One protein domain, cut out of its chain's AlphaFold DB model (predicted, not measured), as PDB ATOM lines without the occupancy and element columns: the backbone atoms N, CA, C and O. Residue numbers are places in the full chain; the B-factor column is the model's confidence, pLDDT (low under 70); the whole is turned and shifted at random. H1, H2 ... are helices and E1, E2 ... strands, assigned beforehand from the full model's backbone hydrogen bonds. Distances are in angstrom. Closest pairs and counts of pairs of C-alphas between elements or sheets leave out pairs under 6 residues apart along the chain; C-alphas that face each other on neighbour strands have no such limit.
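Overview. This is residues 3 to 107 of the 110 residues of an uncharacterized protein of Tubulinosema ratisbonensis (UniProt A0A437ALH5). A small curled sheet of four strands, shaped like part of a barrel, has the long helix H4 packed across E1 and E2 and the shorter H2 near the beginning of E3. From this body the long hairpin of E3 and E4 reaches away as an arm, and the tail after H4, residues 98 to 107, leads off elsewhere. The printed part has 105 residues with four named helices and four named strands, in the order E1, H1, E2, E3, E4, H2, H3, H4; the sheet's order is E1, E2, E3, E4, all antiparallel, and the class is mixed, helices and strands. It is only just compact, close to loose, with a radius of gyration of the C-alphas of 15.2 A and spans of 49 by 34 by 26 A.

Along the chain. E1, residues 10 to 14, begins at C-alpha 10 (145.847, 193.065, 126.309). H1 is residues 16 to 19 and E2 residues 24 to 27. E3, residues 31 to 43, is 27.2 A long and bends by 91 degrees at residue 38. E4, residues 46 to 55, is 27.4 A long and ends at C-alpha 55 (146.358, 191.945, 139.658). H2 is residues 58 to 65, 11.7 A long, and H3 residues 74 to 77. H4, residues 83 to 97, is 21.7 A long and ends at C-alpha 97 (134.785, 205.836, 138.739).

Arrangement. The sheet is strongly twisted and curled, with edge strands E1 and E4. E1 and E2 are antiparallel, with N 12 and O 25 at 3.0 A. E2, E3 and E4 form a meander, each strand the antiparallel neighbour of the one before, made of two hairpins; N 32 and O 26 are 2.8 A apart, and N 48 and O 41 also 2.8 A, within hydrogen-bond range. Residues 3 to 4 pair with residues 51 to 52 of E4, parallel. H4 is on the sheet at a height of 9.8 A and runs across the strands, at 79 degrees to E1 on the local plane; its closest C-alphas to E1 are those of Cys 85 and Phe 10, 5.8 A apart. H2 is on the sheet, its Tyr 58 and Phe 31 of E3 the closest C-alphas at 6.1 A, and H2 and H4 are near each other, with 5 pairs of C-alphas within 10 A. With H2 and H4, the sheet makes two layers, helices on one face of a sheet. H3 only grazes the sheet, with residues 74 to 77. H1 is not on the sheet; it is close to H2 but not clearly touching, the closest C-alphas being those of Thr 19 and Phe 65 at 5.9 A. Of the O i to N i+4 pairs, 3 of 4 in H2 and 10 of 11 in H4 are within hydrogen-bond range; H1 and H3 are too short for such a pair.

Size, cuts and confidence. The two C-alphas farthest apart are those of Asp 45 and Asp 106, at 51.8 A. The printed part has no cut and no long link; the link from H2 to H3 is short and the others are tight. The mean pLDDT of the printed part is 86.6, and residues 97 to 107 are under 70.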
ATOM      1  N   TYR A   3     152.760 182.797 130.690       82.25
ATOM      2  CA  TYR A   3     152.068 183.499 131.762       82.25
ATOM      3  C   TYR A   3     151.610 182.508 132.829       82.25
ATOM      4  O   TYR A   3     150.825 181.600 132.561       82.25
ATOM      5  N   ILE A   4     152.082 182.696 134.058       79.19
ATOM      6  CA  ILE A   4     151.567 181.993 135.231       79.19
ATOM      7  C   ILE A   4     150.422 182.817 135.821       79.19
ATOM      8  O   ILE A   4     150.608 183.979 136.196       79.19
ATOM      9  N   GLY A   5     149.245 182.194 135.919       77.38
ATOM     10  CA  GLY A   5     147.995 182.834 136.325       77.38
ATOM     11  C   GLY A   5     147.007 182.878 135.162       77.38
ATOM     12  O   GLY A   5     146.693 181.839 134.586       77.38
ATOM     13  N   ASN A   6     146.531 184.076 134.820       75.44
ATOM     14  CA  ASN A   6     145.639 184.286 133.680       75.44
ATOM     15  C   ASN A   6     146.416 184.800 132.468       75.44
ATOM     16  O   ASN A   6     147.270 185.678 132.604       75.44
ATOM     17  N   ASN A   7     146.045 184.318 131.280       85.88
ATOM     18  CA  ASN A   7     146.492 184.933 130.038       85.88
ATOM     19  C   ASN A   7     145.877 186.336 129.916       85.88
ATOM     20  O   ASN A   7     144.669 186.489 130.120       85.88
ATOM     21  N   PRO A   8     146.687 187.366 129.635       90.12
ATOM     22  CA  PRO A   8     146.186 188.719 129.464       90.12
ATOM     23  C   PRO A   8     145.512 188.884 128.097       90.12
ATOM     24  O   PRO A   8     146.048 188.420 127.091       90.12
ATOM     25  N   ASP A   9     144.380 189.592 128.056       92.94
ATOM     26  CA  ASP A   9     143.703 189.938 126.797       92.94
ATOM     27  C   ASP A   9     144.481 191.031 126.057       92.94
ATOM     28  O   ASP A   9     144.643 191.003 124.837       92.94
ATOM     29  N   PHE A  10     145.023 191.981 126.822       94.88
ATOM     30  CA  PHE A  10     145.847 193.065 126.309       94.88
ATOM     31  C   PHE A  10     147.115 193.224 127.134       94.88
ATOM     32  O   PHE A  10     147.086 193.154 128.363       94.88
ATOM     33  N   THR A  11     148.222 193.524 126.460       95.19
ATOM     34  CA  THR A  11     149.488 193.908 127.086       95.19
ATOM     35  C   THR A  11     149.917 195.284 126.592       95.19
ATOM     36  O   THR A  11     149.653 195.686 125.455       95.19
ATOM     37  N   PHE A  12     150.521 196.061 127.480       96.12
ATOM     38  CA  PHE A  12     150.977 197.419 127.200       96.12
ATOM     39  C   PHE A  12     152.049 197.823 128.206       96.12
ATOM     40  O   PHE A  12     152.381 197.076 129.125       96.12
ATOM     41  N   LYS A  13     152.643 198.998 128.012       96.50
ATOM     42  CA  LYS A  13     153.777 199.454 128.821       96.50
ATOM     43  C   LYS A  13     153.505 200.820 129.416       96.50
ATOM     44  O   LYS A  13     152.794 201.623 128.816       96.50
ATOM     45  N   THR A  14     154.080 201.114 130.576       95.44
ATOM     46  CA  THR A  14     154.068 202.485 131.094       95.44
ATOM     47  C   THR A  14     154.966 203.389 130.256       95.44
ATOM     48  O   THR A  14     155.958 202.964 129.660       95.44
ATOM     49  N   ASN A  15     154.631 204.670 130.221       92.88
ATOM     50  CA  ASN A  15     155.461 205.690 129.616       92.88
ATOM     51  C   ASN A  15     156.587 206.076 130.584       92.88
ATOM     52  O   ASN A  15     156.347 206.680 131.635       92.88
ATOM     53  N   LYS A  16     157.834 205.787 130.193       91.31
ATOM     54  CA  LYS A  16     159.043 206.058 130.989       91.31
ATOM     55  C   LYS A  16     159.156 207.515 131.456       91.31
ATOM     56  O   LYS A  16     159.757 207.768 132.499       91.31
ATOM     57  N   LYS A  17     158.549 208.468 130.735       88.19
ATOM     58  CA  LYS A  17     158.479 209.883 131.138       88.19
ATOM     59  C   LYS A  17     157.845 210.072 132.524       88.19
ATOM     60  O   LYS A  17     158.268 210.964 133.251       88.19
ATOM     61  N   TYR A  18     156.870 209.239 132.888       84.06
ATOM     62  CA  TYR A  18     156.138 209.339 134.155       84.06
ATOM     63  C   TYR A  18     156.664 208.367 135.209       84.06
ATOM     64  O   TYR A  18     156.777 208.718 136.381       84.06
ATOM     65  N   THR A  19     157.032 207.155 134.801       87.44
ATOM     66  CA  THR A  19     157.382 206.079 135.736       87.44
ATOM     67  C   THR A  19     158.879 205.924 135.989       87.44
ATOM     68  O   THR A  19     159.262 205.078 136.793       87.44
ATOM     69  N   LYS A  20     159.738 206.720 135.327       88.00
ATOM     70  CA  LYS A  20     161.223 206.639 135.303       88.00
ATOM     71  C   LYS A  20     161.787 205.357 134.679       88.00
ATOM     72  O   LYS A  20     162.848 205.386 134.058       88.00
ATOM     73  N   GLU A  21     161.045 204.265 134.770       91.69
ATOM     74  CA  GLU A  21     161.316 202.962 134.172       91.69
ATOM     75  C   GLU A  21     160.090 202.468 133.406       91.69
ATOM     76  O   GLU A  21     159.009 203.032 133.536       91.69
ATOM     77  N   THR A  22     160.256 201.447 132.567       93.88
ATOM     78  CA  THR A  22     159.134 200.874 131.812       93.88
ATOM     79  C   THR A  22     158.623 199.651 132.550       93.88
ATOM     80  O   THR A  22     159.367 198.690 132.710       93.88
ATOM     81  N   TYR A  23     157.364 199.684 132.967       94.81
ATOM     82  CA  TYR A  23     156.681 198.537 133.551       94.81
ATOM     83  C   TYR A  23     155.789 197.901 132.493       94.81
ATOM     84  O   TYR A  23     155.105 198.612 131.752       94.81
ATOM     85  N   GLU A  24     155.793 196.572 132.426       95.62
ATOM     86  CA  GLU A  24     154.845 195.838 131.598       95.62
ATOM     87  C   GLU A  24     153.546 195.618 132.363       95.62
ATOM     88  O   GLU A  24     153.526 195.140 133.499       95.62
ATOM     89  N   CYS A  25     152.451 196.009 131.732       95.94
ATOM     90  CA  CYS A  25     151.113 195.932 132.277       95.94
ATOM     91  C   CYS A  25     150.248 195.053 131.384       95.94
ATOM     92  O   CYS A  25     150.504 194.874 130.190       95.94
ATOM     93  N   ALA A  26     149.195 194.525 131.985       95.81
ATOM     94  CA  ALA A  26     148.213 193.708 131.311       95.81
ATOM     95  C   ALA A  26     146.801 194.097 131.738       95.81
ATOM     96  O   ALA A  26     146.573 194.535 132.868       95.81
ATOM     97  N   LEU A  27     145.847 193.884 130.841       94.88
ATOM     98  CA  LEU A  27     144.427 194.040 131.109       94.88
ATOM     99  C   LEU A  27     143.687 192.766 130.703       94.88
ATOM    100  O   LEU A  27     143.912 192.217 129.626       94.88
ATOM    101  N   ASN A  28     142.821 192.328 131.603       91.12
ATOM    102  CA  ASN A  28     141.745 191.368 131.389       91.12
ATOM    103  C   ASN A  28     140.520 191.885 132.166       91.12
ATOM    104  O   ASN A  28     140.210 193.076 132.093       91.12
ATOM    105  N   ASP A  29     139.872 191.067 132.997       90.06
ATOM    106  CA  ASP A  29     138.878 191.538 133.973       90.06
ATOM    107  C   ASP A  29     139.476 192.488 135.034       90.06
ATOM    108  O   ASP A  29     138.753 193.224 135.715       90.06
ATOM    109  N   LYS A  30     140.803 192.481 135.183       92.56
ATOM    110  CA  LYS A  30     141.568 193.302 136.124       92.56
ATOM    111  C   LYS A  30     142.696 194.036 135.413       92.56
ATOM    112  O   LYS A  30     143.171 193.644 134.352       92.56
ATOM    113  N   PHE A  31     143.168 195.094 136.062       94.88
ATOM    114  CA  PHE A  31     144.449 195.702 135.733       94.88
ATOM    115  C   PHE A  31     145.568 194.924 136.434       94.88
ATOM    116  O   PHE A  31     145.485 194.659 137.635       94.88
ATOM    117  N   ASN A  32     146.602 194.549 135.685       95.56
ATOM    118  CA  ASN A  32     147.682 193.686 136.148       95.56
ATOM    119  C   ASN A  32     149.055 194.282 135.806       95.56
ATOM    120  O   ASN A  32     149.204 195.030 134.839       95.56
ATOM    121  N   ILE A  33     150.072 193.886 136.569       95.62
ATOM    122  CA  ILE A  33     151.489 194.061 136.224       95.62
ATOM    123  C   ILE A  33     152.053 192.691 135.852       95.62
ATOM    124  O   ILE A  33     151.700 191.682 136.465       95.62
ATOM    125  N   ILE A  34     152.934 192.668 134.857       95.31
ATOM    126  CA  ILE A  34     153.676 191.480 134.447       95.31
ATOM    127  C   ILE A  34     155.038 191.509 135.148       95.31
ATOM    128  O   ILE A  34     155.821 192.439 134.955       95.31
ATOM    129  N   LEU A  35     155.315 190.500 135.975       93.44
ATOM    130  CA  LEU A  35     156.606 190.329 136.645       93.44
ATOM    131  C   LEU A  35     157.374 189.165 136.033       93.44
ATOM    132  O   LEU A  35     156.921 188.022 136.080       93.44
ATOM    133  N   TYR A  36     158.558 189.453 135.510       91.88
ATOM    134  CA  TYR A  36     159.432 188.445 134.932       91.88
ATOM    135  C   TYR A  36     160.191 187.695 136.023       91.88
ATOM    136  O   TYR A  36     160.724 188.288 136.963       91.88
ATOM    137  N   SER A  37     160.217 186.375 135.899       89.38
ATOM    138  CA  SER A  37     161.034 185.507 136.728       89.38
ATOM    139  C   SER A  37     162.438 185.368 136.149       89.38
ATOM    140  O   SER A  37     162.626 185.432 134.939       89.38
ATOM    141  N   ASN A  38     163.405 185.047 137.007       90.88
ATOM    142  CA  ASN A  38     164.722 184.582 136.563       90.88
ATOM    143  C   ASN A  38     164.697 183.111 136.100       90.88
ATOM    144  O   ASN A  38     165.727 182.582 135.687       90.88
ATOM    145  N   TYR A  39     163.549 182.433 136.209       88.75
ATOM    146  CA  TYR A  39     163.370 181.066 135.737       88.75
ATOM    147  C   TYR A  39     162.905 181.033 134.280       88.75
ATOM    148  O   TYR A  39     161.954 181.715 133.883       88.75
ATOM    149  N   THR A  40     163.532 180.158 133.504       89.50
ATOM    150  CA  THR A  40     163.095 179.778 132.162       89.50
ATOM    151  C   THR A  40     162.464 178.391 132.203       89.50
ATOM    152  O   THR A  40     162.825 177.547 133.024       89.50
ATOM    153  N   THR A  41     161.496 178.160 131.326       88.00
ATOM    154  CA  THR A  41     160.793 176.879 131.196       88.00
ATOM    155  C   THR A  41     160.954 176.370 129.767       88.00
ATOM    156  O   THR A  41     161.071 177.169 128.842       88.00
ATOM    157  N   ILE A  42     160.976 175.050 129.576       91.94
ATOM    158  CA  ILE A  42     160.969 174.435 128.243       91.94
ATOM    159  C   ILE A  42     159.562 173.908 127.959       91.94
ATOM    160  O   ILE A  42     159.054 173.089 128.724       91.94
ATOM    161  N   ILE A  43     158.943 174.372 126.874       87.06
ATOM    162  CA  ILE A  43     157.664 173.866 126.353       87.06
ATOM    163  C   ILE A  43     157.819 173.657 124.848       87.06
ATOM    164  O   ILE A  43     158.308 174.547 124.160       87.06
ATOM    165  N   ASP A  44     157.415 172.485 124.349       89.50
ATOM    166  CA  ASP A  44     157.481 172.120 122.924       89.50
ATOM    167  C   ASP A  44     158.856 172.411 122.288       89.50
ATOM    168  O   ASP A  44     158.961 173.073 121.254       89.50
ATOM    169  N   ASP A  45     159.926 171.968 122.961       92.44
ATOM    170  CA  ASP A  45     161.334 172.173 122.580       92.44
ATOM    171  C   ASP A  45     161.780 173.645 122.461       92.44
ATOM    172  O   ASP A  45     162.855 173.943 121.929       92.44
ATOM    173  N   LYS A  46     160.999 174.590 122.999       92.62
ATOM    174  CA  LYS A  46     161.340 176.017 123.065       92.62
ATOM    175  C   LYS A  46     161.617 176.455 124.493       92.62
ATOM    176  O   LYS A  46     160.875 176.128 125.414       92.62
ATOM    177  N   VAL A  47     162.687 177.232 124.658       91.62
ATOM    178  CA  VAL A  47     163.005 177.913 125.917       91.62
ATOM    179  C   VAL A  47     162.180 179.189 125.990       91.62
ATOM    180  O   VAL A  47     162.293 180.057 125.127       91.62
ATOM    181  N   GLU A  48     161.376 179.309 127.035       91.69
ATOM    182  CA  GLU A  48     160.461 180.419 127.252       91.69
ATOM    183  C   GLU A  48     160.731 181.084 128.606       91.69
ATOM    184  O   GLU A  48     160.991 180.423 129.617       91.69
ATOM    185  N   GLU A  49     160.643 182.413 128.642       91.38
ATOM    186  CA  GLU A  49     160.655 183.168 129.896       91.38
ATOM    187  C   GLU A  49     159.343 182.977 130.656       91.38
ATOM    188  O   GLU A  49     158.257 182.937 130.063       91.38
ATOM    189  N   THR A  50     159.452 182.898 131.980       91.38
ATOM    190  CA  THR A  50     158.303 182.759 132.873       91.38
ATOM    191  C   THR A  50     157.908 184.125 133.418       91.38
ATOM    192  O   THR A  50     158.727 184.802 134.043       91.38
ATOM    193  N   ALA A  51     156.649 184.515 133.237       93.19
ATOM    194  CA  ALA A  51     156.122 185.776 133.740       93.19
ATOM    195  C   ALA A  51     154.864 185.562 134.588       93.19
ATOM    196  O   ALA A  51     153.972 184.792 134.239       93.19
ATOM    197  N   PHE A  52     154.776 186.267 135.710       92.62
ATOM    198  CA  PHE A  52     153.616 186.255 136.595       92.62
ATOM    199  C   PHE A  52     152.708 187.436 136.270       92.62
ATOM    200  O   PHE A  52     153.160 188.582 136.258       92.62
ATOM    201  N   VAL A  53     151.423 187.164 136.046       94.25
ATOM    202  CA  VAL A  53     150.408 188.202 135.820       94.25
ATOM    203  C   VAL A  53     149.717 188.493 137.146       94.25
ATOM    204  O   VAL A  53     148.929 187.684 137.635       94.25
ATOM    205  N   ILE A  54     150.044 189.635 137.752       93.44
ATOM    206  CA  ILE A  54     149.601 189.966 139.110       93.44
ATOM    207  C   ILE A  54     148.581 191.104 139.072       93.44
ATOM    208  O   ILE A  54     148.928 192.206 138.636       93.44
ATOM    209  N   PRO A  55     147.354 190.891 139.581       93.75
ATOM    210  CA  PRO A  55     146.358 191.945 139.658       93.75
ATOM    211  C   PRO A  55     146.779 193.011 140.660       93.75
ATOM    212  O   PRO A  55     147.184 192.719 141.787       93.75
ATOM    213  N   VAL A  56     146.630 194.266 140.259       92.12
ATOM    214  CA  VAL A  56     146.968 195.426 141.077       92.12
ATOM    215  C   VAL A  56     145.862 196.469 141.023       92.12
ATOM    216  O   VAL A  56     145.134 196.623 140.043       92.12
ATOM    217  N   HIS A  57     145.728 197.226 142.108       91.25
ATOM    218  CA  HIS A  57     144.748 198.299 142.166       91.25
ATOM    219  C   HIS A  57     145.216 199.490 141.319       91.25
ATOM    220  O   HIS A  57     146.115 200.226 141.725       91.25
ATOM    221  N   TYR A  58     144.584 199.688 140.159       92.81
ATOM    222  CA  TYR A  58     144.972 200.700 139.172       92.81
ATOM    223  C   TYR A  58     145.161 202.112 139.763       92.81
ATOM    224  O   TYR A  58     146.257 202.657 139.623       92.81
ATOM    225  N   PRO A  59     144.205 202.701 140.515       90.50
ATOM    226  CA  PRO A  59     144.416 204.029 141.093       90.50
ATOM    227  C   PRO A  59     145.598 204.093 142.067       90.50
ATOM    228  O   PRO A  59     146.272 205.117 142.141       90.50
ATOM    229  N   SER A  60     145.853 203.019 142.824       88.69
ATOM    230  CA  SER A  60     147.007 202.970 143.731       88.69
ATOM    231  C   SER A  60     148.308 202.903 142.946       88.69
ATOM    232  O   SER A  60     149.231 203.640 143.267       88.69
ATOM    233  N   PHE A  61     148.358 202.074 141.902       92.00
ATOM    234  CA  PHE A  61     149.519 201.950 141.026       92.00
ATOM    235  C   PHE A  61     149.893 203.293 140.396       92.00
ATOM    236  O   PHE A  61     151.031 203.727 140.521       92.00
ATOM    237  N   ILE A  62     148.925 203.989 139.798       91.31
ATOM    238  CA  ILE A  62     149.137 205.310 139.196       91.31
ATOM    239  C   ILE A  62     149.667 206.316 140.236       91.31
ATOM    240  O   ILE A  62     150.652 207.018 139.993       91.31
ATOM    241  N   ARG A  63     149.069 206.338 141.434       88.50
ATOM    242  CA  ARG A  63     149.455 207.251 142.524       88.50
ATOM    243  C   ARG A  63     150.825 206.971 143.134       88.50
ATOM    244  O   ARG A  63     151.362 207.863 143.787       88.50
ATOM    245  N   THR A  64     151.395 205.784 142.929       89.69
ATOM    246  CA  THR A  64     152.782 205.490 143.319       89.69
ATOM    247  C   THR A  64     153.773 206.393 142.584       89.69
ATOM    248  O   THR A  64     154.828 206.712 143.128       89.69
ATOM    249  N   PHE A  65     153.439 206.828 141.366       88.44
ATOM    250  CA  PHE A  65     154.336 207.631 140.533       88.44
ATOM    251  C   PHE A  65     154.050 209.129 140.630       88.44
ATOM    252  O   PHE A  65     154.987 209.922 140.698       88.44
ATOM    253  N   ASP A  66     152.777 209.521 140.681       83.12
ATOM    254  CA  ASP A  66     152.376 210.912 140.898       83.12
ATOM    255  C   ASP A  66     151.015 210.973 141.606       83.12
ATOM    256  O   ASP A  66     150.009 210.469 141.114       83.12
ATOM    257  N   MET A  67     150.959 211.616 142.777       80.69
ATOM    258  CA  MET A  67     149.711 211.770 143.532       80.69
ATOM    259  C   MET A  67     148.702 212.716 142.872       80.69
ATOM    260  O   MET A  67     147.517 212.662 143.211       80.69
ATOM    261  N   LYS A  68     149.157 213.606 141.987       82.69
ATOM    262  CA  LYS A  68     148.336 214.648 141.357       82.69
ATOM    263  C   LYS A  68     147.840 214.266 139.969       82.69
ATOM    264  O   LYS A  68     147.043 215.010 139.404       82.69
ATOM    265  N   ILE A  69     148.306 213.148 139.422       81.12
ATOM    266  CA  ILE A  69     147.931 212.741 138.076       81.12
ATOM    267  C   ILE A  69     146.448 212.363 138.013       81.12
ATOM    268  O   ILE A  69     145.903 211.702 138.906       81.12
ATOM    269  N   ASP A  70     145.794 212.780 136.934       83.44
ATOM    270  CA  ASP A  70     144.472 212.284 136.596       83.44
ATOM    271  C   ASP A  70     144.614 210.845 136.098       83.44
ATOM    272  O   ASP A  70     145.148 210.585 135.023       83.44
ATOM    273  N   PHE A  71     144.119 209.891 136.884       84.62
ATOM    274  CA  PHE A  71     144.173 208.474 136.536       84.62
ATOM    275  C   PHE A  71     143.325 208.123 135.302       84.62
ATOM    276  O   PHE A  71     143.373 206.980 134.850       84.62
ATOM    277  N   THR A  72     142.555 209.065 134.750       87.19
ATOM    278  CA  THR A  72     141.834 208.888 133.482       87.19
ATOM    279  C   THR A  72     142.597 209.317 132.246       87.19
ATOM    280  O   THR A  72     142.206 208.936 131.143       87.19
ATOM    281  N   ASP A  73     143.726 210.000 132.420       88.06
ATOM    282  CA  ASP A  73     144.665 210.268 131.339       88.06
ATOM    283  C   ASP A  73     145.562 209.045 131.083       88.06
ATOM    284  O   ASP A  73     146.740 208.984 131.446       88.06
ATOM    285  N   ILE A  74     144.965 208.024 130.468       92.12
ATOM    286  CA  ILE A  74     145.649 206.767 130.154       92.12
ATOM    287  C   ILE A  74     146.701 206.933 129.049       92.12
ATOM    288  O   ILE A  74     147.673 206.188 129.012       92.12
ATOM    289  N   GLU A  75     146.531 207.904 128.152       90.06
ATOM    290  CA  GLU A  75     147.385 208.067 126.968       90.06
ATOM    291  C   GLU A  75     148.712 208.735 127.311       90.06
ATOM    292  O   GLU A  75     149.746 208.409 126.729       90.06
ATOM    293  N   SER A  76     148.711 209.636 128.294       87.88
ATOM    294  CA  SER A  76     149.957 210.176 128.827       87.88
ATOM    295  C   SER A  76     150.755 209.103 129.566       87.88
ATOM    296  O   SER A  76     151.983 209.043 129.438       87.88
ATOM    297  N   PHE A  77     150.068 208.244 130.327       92.31
ATOM    298  CA  PHE A  77     150.712 207.309 131.247       92.31
ATOM    299  C   PHE A  77     151.132 205.981 130.613       92.31
ATOM    300  O   PHE A  77     152.087 205.362 131.087       92.31
ATOM    301  N   PHE A  78     150.465 205.541 129.545       95.25
ATOM    302  CA  PHE A  78     150.717 204.249 128.909       95.25
ATOM    303  C   PHE A  78     151.055 204.383 127.427       95.25
ATOM    304  O   PHE A  78     150.484 205.180 126.690       95.25
ATOM    305  N   VAL A  79     151.968 203.528 126.976       95.25
ATOM    306  CA  VAL A  79     152.251 203.283 125.565       95.25
ATOM    307  C   VAL A  79     151.360 202.128 125.115       95.25
ATOM    308  O   VAL A  79     151.638 200.959 125.393       95.25
ATOM    309  N   LEU A  80     150.261 202.478 124.452       94.25
ATOM    310  CA  LEU A  80     149.224 201.550 124.006       94.25
ATOM    311  C   LEU A  80     149.480 201.167 122.546       94.25
ATOM    312  O   LEU A  80     149.646 202.036 121.693       94.25
ATOM    313  N   GLN A  81     149.541 199.866 122.261       85.00
ATOM    314  CA  GLN A  81     149.985 199.370 120.953       85.00
ATOM    315  C   GLN A  81     148.900 199.418 119.876       85.00
ATOM    316  O   GLN A  81     149.207 199.554 118.694       85.00
ATOM    317  N   ASN A  82     147.632 199.286 120.263       91.44
ATOM    318  CA  ASN A  82     146.518 199.246 119.328       91.44
ATOM    319  C   ASN A  82     145.279 199.953 119.899       91.44
ATOM    320  O   ASN A  82     145.185 200.250 121.095       91.44
ATOM    321  N   LYS A  83     144.332 200.251 119.004       94.38
ATOM    322  CA  LYS A  83     143.099 200.968 119.341       94.38
ATOM    323  C   LYS A  83     142.207 200.169 120.298       94.38
ATOM    324  O   LYS A  83     141.610 200.764 121.184       94.38
ATOM    325  N   GLU A  84     142.140 198.851 120.146       95.38
ATOM    326  CA  GLU A  84     141.293 197.982 120.975       95.38
ATOM    327  C   GLU A  84     141.735 197.986 122.441       95.38
ATOM    328  O   GLU A  84     140.929 198.250 123.325       95.38
ATOM    329  N   CYS A  85     143.036 197.824 122.692       94.50
ATOM    330  CA  CYS A  85     143.656 197.930 124.011       94.50
ATOM    331  C   CYS A  85     143.374 199.294 124.651       94.50
ATOM    332  O   CYS A  85     143.050 199.387 125.835       94.50
ATOM    333  N   LYS A  86     143.443 200.363 123.849       95.38
ATOM    334  CA  LYS A  86     143.129 201.716 124.305       95.38
ATOM    335  C   LYS A  86     141.674 201.862 124.739       95.38
ATOM    336  O   LYS A  86     141.431 202.387 125.826       95.38
ATOM    337  N   GLU A  87     140.723 201.422 123.921       95.94
ATOM    338  CA  GLU A  87     139.303 201.496 124.279       95.94
ATOM    339  C   GLU A  87     138.987 200.611 125.492       95.94
ATOM    340  O   GLU A  87     138.322 201.074 126.416       95.94
ATOM    341  N   ALA A  88     139.551 199.401 125.562       95.25
ATOM    342  CA  ALA A  88     139.366 198.490 126.691       95.25
ATOM    343  C   ALA A  88     139.885 199.085 128.011       95.25
ATOM    344  O   ALA A  88     139.188 199.070 129.028       95.25
ATOM    345  N   LEU A  89     141.089 199.671 128.011       95.44
ATOM    346  CA  LEU A  89     141.635 200.320 129.204       95.44
ATOM    347  C   LEU A  89     140.815 201.553 129.599       95.44
ATOM    348  O   LEU A  89     140.570 201.785 130.784       95.44
ATOM    349  N   LYS A  90     140.355 202.336 128.621       94.81
ATOM    350  CA  LYS A  90     139.501 203.500 128.870       94.81
ATOM    351  C   LYS A  90     138.178 203.093 129.510       94.81
ATOM    352  O   LYS A  90     137.768 203.707 130.495       94.81
ATOM    353  N   GLU A  91     137.535 202.054 128.988       93.75
ATOM    354  CA  GLU A  91     136.306 201.494 129.544       93.75
ATOM    355  C   GLU A  91     136.524 200.986 130.974       93.75
ATOM    356  O   GLU A  91     135.772 201.353 131.882       93.75
ATOM    357  N   PHE A  92     137.601 200.230 131.211       93.75
ATOM    358  CA  PHE A  92     137.979 199.766 132.544       93.75
ATOM    359  C   PHE A  92     138.092 200.931 133.538       93.75
ATOM    360  O   PHE A  92     137.483 200.907 134.611       93.75
ATOM    361  N   VAL A  93     138.816 201.991 133.171       92.25
ATOM    362  CA  VAL A  93     139.034 203.160 134.036       92.25
ATOM    363  C   VAL A  93     137.754 203.972 134.259       92.25
ATOM    364  O   VAL A  93     137.532 204.484 135.360       92.25
ATOM    365  N   MET A  94     136.876 204.076 133.262       89.19
ATOM    366  CA  MET A  94     135.567 204.712 133.439       89.19
ATOM    367  C   MET A  94     134.677 203.913 134.397       89.19
ATOM    368  O   MET A  94     134.037 204.498 135.271       89.19
ATOM    369  N   ASN A  95     134.704 202.583 134.313       87.19
ATOM    370  CA  ASN A  95     133.954 201.702 135.210       87.19
ATOM    371  C   ASN A  95     134.478 201.727 136.652       87.19
ATOM    372  O   ASN A  95     133.705 201.514 137.590       87.19
ATOM    373  N   LEU A  96     135.759 202.046 136.855       82.94
ATOM    374  CA  LEU A  96     136.305 202.301 138.187       82.94
ATOM    375  C   LEU A  96     135.595 203.484 138.856       82.94
ATOM    376  O   LEU A  96     135.158 203.341 139.993       82.94
ATOM    377  N   LYS A  97     135.408 204.620 138.165       62.16
ATOM    378  CA  LYS A  97     134.785 205.836 138.739       62.16
ATOM    379  C   LYS A  97     133.386 205.606 139.327       62.16
ATOM    380  O   LYS A  97     132.994 206.335 140.232       62.16
ATOM    381  N   ASN A  98     132.669 204.586 138.857       53.78
ATOM    382  CA  ASN A  98     131.335 204.233 139.348       53.78
ATOM    383  C   ASN A  98     131.345 203.423 140.657       53.78
ATOM    384  O   ASN A  98     130.291 203.211 141.256       53.78
ATOM    385  N   LYS A  99     132.513 202.973 141.131       54.91
ATOM    386  CA  LYS A  99     132.672 202.325 142.437       54.91
ATOM    387  C   LYS A  99     133.238 203.351 143.420       54.91
ATOM    388  O   LYS A  99     134.350 203.833 143.245       54.91
ATOM    389  N   ASN A 100     132.477 203.690 144.463       47.66
ATOM    390  CA  ASN A 100     132.954 204.540 145.558       47.66
ATOM    391  C   ASN A 100     134.234 203.936 146.166       47.66
ATOM    392  O   ASN A 100     134.175 202.939 146.882       47.66
ATOM    393  N   PHE A 101     135.397 204.520 145.869       53.41
ATOM    394  CA  PHE A 101     136.667 204.072 146.432       53.41
ATOM    395  C   PHE A 101     136.858 204.654 147.829       53.41
ATOM    396  O   PHE A 101     137.128 205.844 147.984       53.41
ATOM    397  N   THR A 102     136.784 203.810 148.853       45.91
ATOM    398  CA  THR A 102     137.262 204.142 150.200       45.91
ATOM    399  C   THR A 102     138.725 203.711 150.303       45.91
ATOM    400  O   THR A 102     139.050 202.563 149.992       45.91
ATOM    401  N   LYS A 103     139.643 204.601 150.709       46.94
ATOM    402  CA  LYS A 103     141.016 204.166 151.015       46.94
ATOM    403  C   LYS A 103     140.953 203.207 152.203       46.94
ATOM    404  O   LYS A 103     140.260 203.481 153.174       46.94
ATOM    405  N   ILE A 104     141.733 202.128 152.169       50.81
ATOM    406  CA  ILE A 104     141.812 201.173 153.289       50.81
ATOM    407  C   ILE A 104     142.271 201.868 154.588       50.81
ATOM    408  O   ILE A 104     141.815 201.516 155.665       50.81
ATOM    409  N   LEU A 105     143.091 202.919 154.491       49.78
ATOM    410  CA  LEU A 105     143.478 203.766 155.631       49.78
ATOM    411  C   LEU A 105     142.309 204.541 156.270       49.78
ATOM    412  O   LEU A 105     142.379 204.875 157.449       49.78
ATOM    413  N   ASP A 106     141.246 204.813 155.509       46.94
ATOM    414  CA  ASP A 106     140.057 205.527 155.990       46.94
ATOM    415  C   ASP A 106     139.038 204.572 156.639       46.94
ATOM    416  O   ASP A 106     138.119 205.018 157.329       46.94
ATOM    417  N   LEU A 107     139.231 203.253 156.496       51.44
ATOM    418  CA  LEU A 107     138.576 202.236 157.318       51.44
ATOM    419  C   LEU A 107     139.238 202.236 158.700       51.44
ATOM    420  O   LEU A 107     139.941 201.303 159.083       51.44
TER     421      LEU A 107